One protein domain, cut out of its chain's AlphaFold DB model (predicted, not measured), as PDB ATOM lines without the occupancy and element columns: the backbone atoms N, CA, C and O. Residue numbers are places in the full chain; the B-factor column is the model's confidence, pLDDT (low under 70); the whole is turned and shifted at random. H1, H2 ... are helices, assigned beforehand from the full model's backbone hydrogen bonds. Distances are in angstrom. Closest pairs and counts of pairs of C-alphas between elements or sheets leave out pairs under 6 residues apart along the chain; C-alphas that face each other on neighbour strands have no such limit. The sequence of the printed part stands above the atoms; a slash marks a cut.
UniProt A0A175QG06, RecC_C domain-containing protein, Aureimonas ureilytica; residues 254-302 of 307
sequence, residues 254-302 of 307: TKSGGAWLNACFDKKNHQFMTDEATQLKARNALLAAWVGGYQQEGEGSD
ATOM      1  N   THR A 254     -22.252  11.357 107.795       90.38
ATOM      2  CA  THR A 254     -23.620  11.897 107.891       90.38
ATOM      3  C   THR A 254     -23.710  13.163 108.743       90.38
ATOM      4  O   THR A 254     -24.516  14.038 108.422       90.38
ATOM      5  N   LYS A 255     -22.874  13.316 109.783       92.06
ATOM      6  CA  LYS A 255     -22.854  14.545 110.595       92.06
ATOM      7  C   LYS A 255     -22.075  15.657 109.893       92.06
ATOM      8  O   LYS A 255     -22.611  16.744 109.691       92.06
ATOM      9  N   SER A 256     -20.839  15.387 109.486       95.06
ATOM     10  CA  SER A 256     -19.921  16.394 108.939       95.06
ATOM     11  C   SER A 256     -20.304  16.806 107.520       95.06
ATOM     12  O   SER A 256     -20.422  17.996 107.223       95.06
ATOM     13  N   GLY A 257     -20.586  15.829 106.656       94.31
ATOM     14  CA  GLY A 257     -21.140  16.073 105.324       94.31
ATOM     15  C   GLY A 257     -22.519  16.722 105.406       94.31
ATOM     16  O   GLY A 257     -22.839  17.608 104.622       94.31
ATOM     17  N   GLY A 258     -23.304  16.365 106.420       93.44
ATOM     18  CA  GLY A 258     -24.585  16.998 106.675       93.44
ATOM     19  C   GLY A 258     -24.496  18.472 107.083       93.44
ATOM     20  O   GLY A 258     -25.246  19.308 106.575       93.44
ATOM     21  N   ALA A 259     -23.548  18.818 107.955       94.38
ATOM     22  CA  ALA A 259     -23.258  20.202 108.326       94.38
ATOM     23  C   ALA A 259     -22.808  21.030 107.114       94.38
ATOM     24  O   ALA A 259     -23.251  22.168 106.943       94.38
ATOM     25  N   TRP A 260     -21.988  20.437 106.243       95.62
ATOM     26  CA  TRP A 260     -21.580  21.051 104.982       95.62
ATOM     27  C   TRP A 260     -22.774  21.290 104.048       95.62
ATOM     28  O   TRP A 260     -22.980  22.415 103.596       95.62
ATOM     29  N   LEU A 261     -23.615  20.272 103.829       94.06
ATOM     30  CA  LEU A 261     -24.806  20.372 102.977       94.06
ATOM     31  C   LEU A 261     -25.765  21.459 103.469       94.06
ATOM     32  O   LEU A 261     -26.234  22.273 102.678       94.06
ATOM     33  N   ASN A 262     -26.007  21.519 104.779       92.31
ATOM     34  CA  ASN A 262     -26.859  22.541 105.386       92.31
ATOM     35  C   ASN A 262     -26.299  23.961 105.228       92.31
ATOM     36  O   ASN A 262     -27.072  24.914 105.166       92.31
ATOM     37  N   ALA A 263     -24.975  24.118 105.184       93.62
ATOM     38  CA  ALA A 263     -24.338  25.411 104.960       93.62
ATOM     39  C   ALA A 263     -24.365  25.835 103.483       93.62
ATOM     40  O   ALA A 263     -24.433  27.032 103.212       93.62
ATOM     41  N   CYS A 264     -24.332  24.874 102.553       93.69
ATOM     42  CA  CYS A 264     -24.438  25.118 101.112       93.69
ATOM     43  C   CYS A 264     -25.878  25.304 100.621       93.69
ATOM     44  O   CYS A 264     -26.088  25.901  99.568       93.69
ATOM     45  N   PHE A 265     -26.874  24.779 101.332       92.38
ATOM     46  CA  PHE A 265     -28.265  24.848 100.898       92.38
ATOM     47  C   PHE A 265     -28.962  26.115 101.409       92.38
ATOM     48  O   PHE A 265     -29.205  26.274 102.608       92.38
ATOM     49  N   ASP A 266     -29.350  27.000 100.490       89.50
ATOM     50  CA  ASP A 266     -30.173  28.158 100.818       89.50
ATOM     51  C   ASP A 266     -31.651  27.763 100.887       89.50
ATOM     52  O   ASP A 266     -32.337  27.614  99.873       89.50
ATOM     53  N   LYS A 267     -32.161  27.654 102.116       84.81
ATOM     54  CA  LYS A 267     -33.566  27.331 102.395       84.81
ATOM     55  C   LYS A 267     -34.555  28.364 101.846       84.81
ATOM     56  O   LYS A 267     -35.702  28.009 101.616       84.81
ATOM     57  N   LYS A 268     -34.158  29.632 101.666       85.50
ATOM     58  CA  LYS A 268     -35.077  30.679 101.185       85.50
ATOM     59  C   LYS A 268     -35.320  30.562  99.688       85.50
ATOM     60  O   LYS A 268     -36.454  30.685  99.239       85.50
ATOM     61  N   ASN A 269     -34.252  30.317  98.934       87.06
ATOM     62  CA  ASN A 269     -34.298  30.251  97.477       87.06
ATOM     63  C   ASN A 269     -34.382  28.815  96.937       87.06
ATOM     64  O   ASN A 269     -34.534  28.638  95.732       87.06
ATOM     65  N   HIS A 270     -34.300  27.801  97.808       86.25
ATOM     66  CA  HIS A 270     -34.204  26.378  97.453       86.25
ATOM     67  C   HIS A 270     -33.067  26.097  96.461       86.25
ATOM     68  O   HIS A 270     -33.215  25.320  95.519       86.25
ATOM     69  N   GLN A 271     -31.930  26.764  96.661       90.12
ATOM     70  CA  GLN A 271     -30.779  26.684  95.769       90.12
ATOM     71  C   GLN A 271     -29.561  26.130  96.488       90.12
ATOM     72  O   GLN A 271     -29.297  26.431  97.654       90.12
ATOM     73  N   PHE A 272     -28.802  25.329  95.753       90.38
ATOM     74  CA  PHE A 272     -27.516  24.835  96.201       90.38
ATOM     75  C   PHE A 272     -26.423  25.831  95.809       90.38
ATOM     76  O   PHE A 272     -26.192  26.076  94.624       90.38
ATOM     77  N   MET A 273     -25.773  26.424  96.806       92.19
ATOM     78  CA  MET A 273     -24.785  27.480  96.622       92.19
ATOM     79  C   MET A 273     -23.368  26.906  96.523       92.19
ATOM     80  O   MET A 273     -22.895  26.167  97.391       92.19
ATOM     81  N   THR A 274     -22.665  27.291  95.459       92.00
ATOM     82  CA  THR A 274     -21.292  26.852  95.166       92.00
ATOM     83  C   THR A 274     -20.290  28.005  95.124       92.00
ATOM     84  O   THR A 274     -19.171  27.817  94.656       92.00
ATOM     85  N   ASP A 275     -20.672  29.201  95.578       94.44
ATOM     86  CA  ASP A 275     -19.767  30.347  95.648       94.44
ATOM     87  C   ASP A 275     -18.674  30.144  96.711       94.44
ATOM     88  O   ASP A 275     -18.858  29.442  97.708       94.44
ATOM     89  N   GLU A 276     -17.521  30.776  96.498       94.62
ATOM     90  CA  GLU A 276     -16.323  30.582  97.322       94.62
ATOM     91  C   GLU A 276     -16.551  30.924  98.804       94.62
ATOM     92  O   GLU A 276     -16.066  30.215  99.689       94.62
ATOM     93  N   ALA A 277     -17.341  31.964  99.092       93.75
ATOM     94  CA  ALA A 277     -17.629  32.375 100.463       93.75
ATOM     95  C   ALA A 277     -18.488  31.329 101.193       93.75
ATOM     96  O   ALA A 277     -18.184  30.954 102.332       93.75
ATOM     97  N   THR A 278     -19.526  30.809 100.531       93.50
ATOM     98  CA  THR A 278     -20.357  29.728 101.070       93.50
ATOM     99  C   THR A 278     -19.558  28.442 101.238       93.50
ATOM    100  O   THR A 278     -19.664  27.794 102.278       93.50
ATOM    101  N   GLN A 279     -18.703  28.094 100.275       94.50
ATOM    102  CA  GLN A 279     -17.836  26.916 100.357       94.50
ATOM    103  C   GLN A 279     -16.854  26.994 101.534       94.50
ATOM    104  O   GLN A 279     -16.677  26.007 102.253       94.50
ATOM    105  N   LEU A 280     -16.279  28.170 101.807       95.38
ATOM    106  CA  LEU A 280     -15.436  28.385 102.985       95.38
ATOM    107  C   LEU A 280     -16.224  28.190 104.290       95.38
ATOM    108  O   LEU A 280     -15.772  27.490 105.200       95.38
ATOM    109  N   LYS A 281     -17.431  28.762 104.373       95.31
ATOM    110  CA  LYS A 281     -18.322  28.592 105.529       95.31
ATOM    111  C   LYS A 281     -18.718  27.127 105.728       95.31
ATOM    112  O   LYS A 281     -18.678  26.632 106.854       95.31
ATOM    113  N   ALA A 282     -19.067  26.430 104.651       95.31
ATOM    114  CA  ALA A 282     -19.457  25.028 104.679       95.31
ATOM    115  C   ALA A 282     -18.299  24.124 105.108       95.31
ATOM    116  O   ALA A 282     -18.490  23.228 105.930       95.31
ATOM    117  N   ARG A 283     -17.074  24.400 104.642       95.94
ATOM    118  CA  ARG A 283     -15.865  23.704 105.104       95.94
ATOM    119  C   ARG A 283     -15.637  23.893 106.604       95.94
ATOM    120  O   ARG A 283     -15.334  22.921 107.289       95.94
ATOM    121  N   ASN A 284     -15.812  25.106 107.127       96.06
ATOM    122  CA  ASN A 284     -15.681  25.357 108.564       96.06
ATOM    123  C   ASN A 284     -16.749  24.608 109.376       96.06
ATOM    124  O   ASN A 284     -16.430  24.038 110.415       96.06
ATOM    125  N   ALA A 285     -17.992  24.554 108.886       95.38
ATOM    126  CA  ALA A 285     -19.065  23.785 109.518       95.38
ATOM    127  C   ALA A 285     -18.774  22.273 109.524       95.38
ATOM    128  O   ALA A 285     -18.972  21.613 110.543       95.38
ATOM    129  N   LEU A 286     -18.248  21.741 108.414       96.06
ATOM    130  CA  LEU A 286     -17.795  20.353 108.312       96.06
ATOM    131  C   LEU A 286     -16.712  20.049 109.348       96.06
ATOM    132  O   LEU A 286     -16.832  19.081 110.089       96.06
ATOM    133  N   LEU A 287     -15.669  20.883 109.421       95.44
ATOM    134  CA  LEU A 287     -14.562  20.687 110.359       95.44
ATOM    135  C   LEU A 287     -15.022  20.782 111.817       95.44
ATOM    136  O   LEU A 287     -14.582  19.986 112.641       95.44
ATOM    137  N   ALA A 288     -15.933  21.706 112.130       94.88
ATOM    138  CA  ALA A 288     -16.518  21.811 113.463       94.88
ATOM    139  C   ALA A 288     -17.305  20.544 113.842       94.88
ATOM    140  O   ALA A 288     -17.162  20.048 114.955       94.88
ATOM    141  N   ALA A 289     -18.084  19.980 112.915       94.44
ATOM    142  CA  ALA A 289     -18.804  18.725 113.134       94.44
ATOM    143  C   ALA A 289     -17.871  17.498 113.214       94.44
ATOM    144  O   ALA A 289     -18.163  16.549 113.943       94.44
ATOM    145  N   TRP A 290     -16.745  17.525 112.498       95.38
ATOM    146  CA  TRP A 290     -15.734  16.469 112.526       95.38
ATOM    147  C   TRP A 290     -14.966  16.435 113.849       95.38
ATOM    148  O   TRP A 290     -14.811  15.368 114.435       95.38
ATOM    149  N   VAL A 291     -14.495  17.592 114.327       94.62
ATOM    150  CA  VAL A 291     -13.696  17.700 115.562       94.62
ATOM    151  C   VAL A 291     -14.581  17.668 116.809       94.62
ATOM    152  O   VAL A 291     -14.222  17.039 117.801       94.62
ATOM    153  N   GLY A 292     -15.757  18.295 116.746       91.31
ATOM    154  CA  GLY A 292     -16.638  18.484 117.895       91.31
ATOM    155  C   GLY A 292     -16.264  19.704 118.735       91.31
ATOM    156  O   GLY A 292     -15.526  20.592 118.303       91.31
ATOM    157  N   GLY A 293     -16.806  19.758 119.948       87.62
ATOM    158  CA  GLY A 293     -16.562  20.810 120.930       87.62
ATOM    159  C   GLY A 293     -16.348  20.245 122.333       87.62
ATOM    160  O   GLY A 293     -16.282  19.039 122.530       87.62
ATOM    161  N   TYR A 294     -16.278  21.123 123.335       79.56
ATOM    162  CA  TYR A 294     -15.971  20.728 124.718       79.56
ATOM    163  C   TYR A 294     -16.988  19.751 125.341       79.56
ATOM    164  O   TYR A 294     -16.620  18.935 126.174       79.56
ATOM    165  N   GLN A 295     -18.265  19.833 124.947       80.62
ATOM    166  CA  GLN A 295     -19.353  19.002 125.493       80.62
ATOM    167  C   GLN A 295     -19.916  17.979 124.499       80.62
ATOM    168  O   GLN A 295     -20.808  17.214 124.850       80.62
ATOM    169  N   GLN A 296     -19.470  18.009 123.243       81.44
ATOM    170  CA  GLN A 296     -19.997  17.151 122.187       81.44
ATOM    171  C   GLN A 296     -18.844  16.603 121.369       81.44
ATOM    172  O   GLN A 296     -18.126  17.363 120.719       81.44
ATOM    173  N   GLU A 297     -18.704  15.286 121.368       86.69
ATOM    174  CA  GLU A 297     -17.710  14.618 120.547       86.69
ATOM    175  C   GLU A 297     -18.024  14.782 119.057       86.69
ATOM    176  O   GLU A 297     -19.167  14.626 118.602       86.69
ATOM    177  N   GLY A 298     -16.991  15.115 118.287       91.06
ATOM    178  CA  GLY A 298     -17.086  15.215 116.839       91.06
ATOM    179  C   GLY A 298     -17.214  13.853 116.180       91.06
ATOM    180  O   GLY A 298     -16.885  12.826 116.768       91.06
ATOM    181  N   GLU A 299     -17.661  13.824 114.929       93.25
ATOM    182  CA  GLU A 299     -17.773  12.572 114.167       93.25
ATOM    183  C   GLU A 299     -16.421  11.847 114.024       93.25
ATOM    184  O   GLU A 299     -16.393  10.623 114.030       93.25
ATOM    185  N   GLY A 300     -15.300  12.575 113.992       92.38
ATOM    186  CA  GLY A 300     -13.948  12.010 113.918       92.38
ATOM    187  C   GLY A 300     -13.439  11.357 115.211       92.38
ATOM    188  O   GLY A 300     -12.359  10.769 115.208       92.38
ATOM    189  N   SER A 301     -14.184  11.448 116.317       91.25
ATOM    190  CA  SER A 301     -13.898  10.673 117.536       91.25
ATOM    191  C   SER A 301     -14.255   9.189 117.385       91.25
ATOM    192  O   SER A 301     -13.766   8.359 118.146       91.25
ATOM    193  N   ASP A 302     -15.081   8.847 116.388       91.25
ATOM    194  CA  ASP A 302     -15.541   7.486 116.156       91.25
ATOM    195  C   ASP A 302     -14.347   6.548 115.850       91.25
ATOM    196  O   ASP A 302     -13.640   6.767 114.859       91.25
TER     197      ASP A 302
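Overview. This is residues 254 to 302 of the 307 residues of the protein "RecC_C domain-containing protein" of Aureimonas ureilytica (UniProt A0A175QG06). Going along the printed part from Thr 254, you meet an uneven helical hairpin: the short helix H1 lies side by side with the longer helix H2, and H2 makes most of the long axis. A looped link, residues 265 to 275, joins the helices at one end, and a tail, residues 292 to 302, folds back beyond the far end of H2. The printed part has 49 residues with two named helices, H1 then H2, and no named strand; its class is all helix. It is elongated, spanning 33 by 18 by 15 A, and only just loose, close to compact, with a radius of gyration of the C-alphas of 11.6 A.

Arrangement. Look first at H1, residues 256 to 264, and then at H2, residues 276 to 291: the two touch, with 25 pairs of C-alphas within 8 A. Their closest C-alphas, those of Trp 260 and Ala 282, are 4.5 A apart. The helices run opposite ways at a shallow tilt of 25 degrees, a helical hairpin, and their centres are 7.6 A apart. In both H1 and H2 every O i to N i+4 pair is within hydrogen-bond range. In the link, residues 265 to 266 pair antiparallel with residues 271 to 272; after H2, residues 292 to 293 pair antiparallel with residues 296 to 297.

Along the chain. Find C-alpha 256 at (-19.921, 16.394, 108.939); from there H1 runs 12.6 A to C-alpha 264. Then find C-alpha 276 at (-16.323, 30.582, 97.322); H2 runs 22.5 A to C-alpha 291 at (-13.696, 17.700, 115.562).

Size, cuts and confidence. The two C-alphas farthest apart, those of Asn 269 and Asp 302, are 34.9 A apart. The link from H1 to H2, 11 residues, is long. The printed part has no cut, and no printed residue is under 70 in pLDDT.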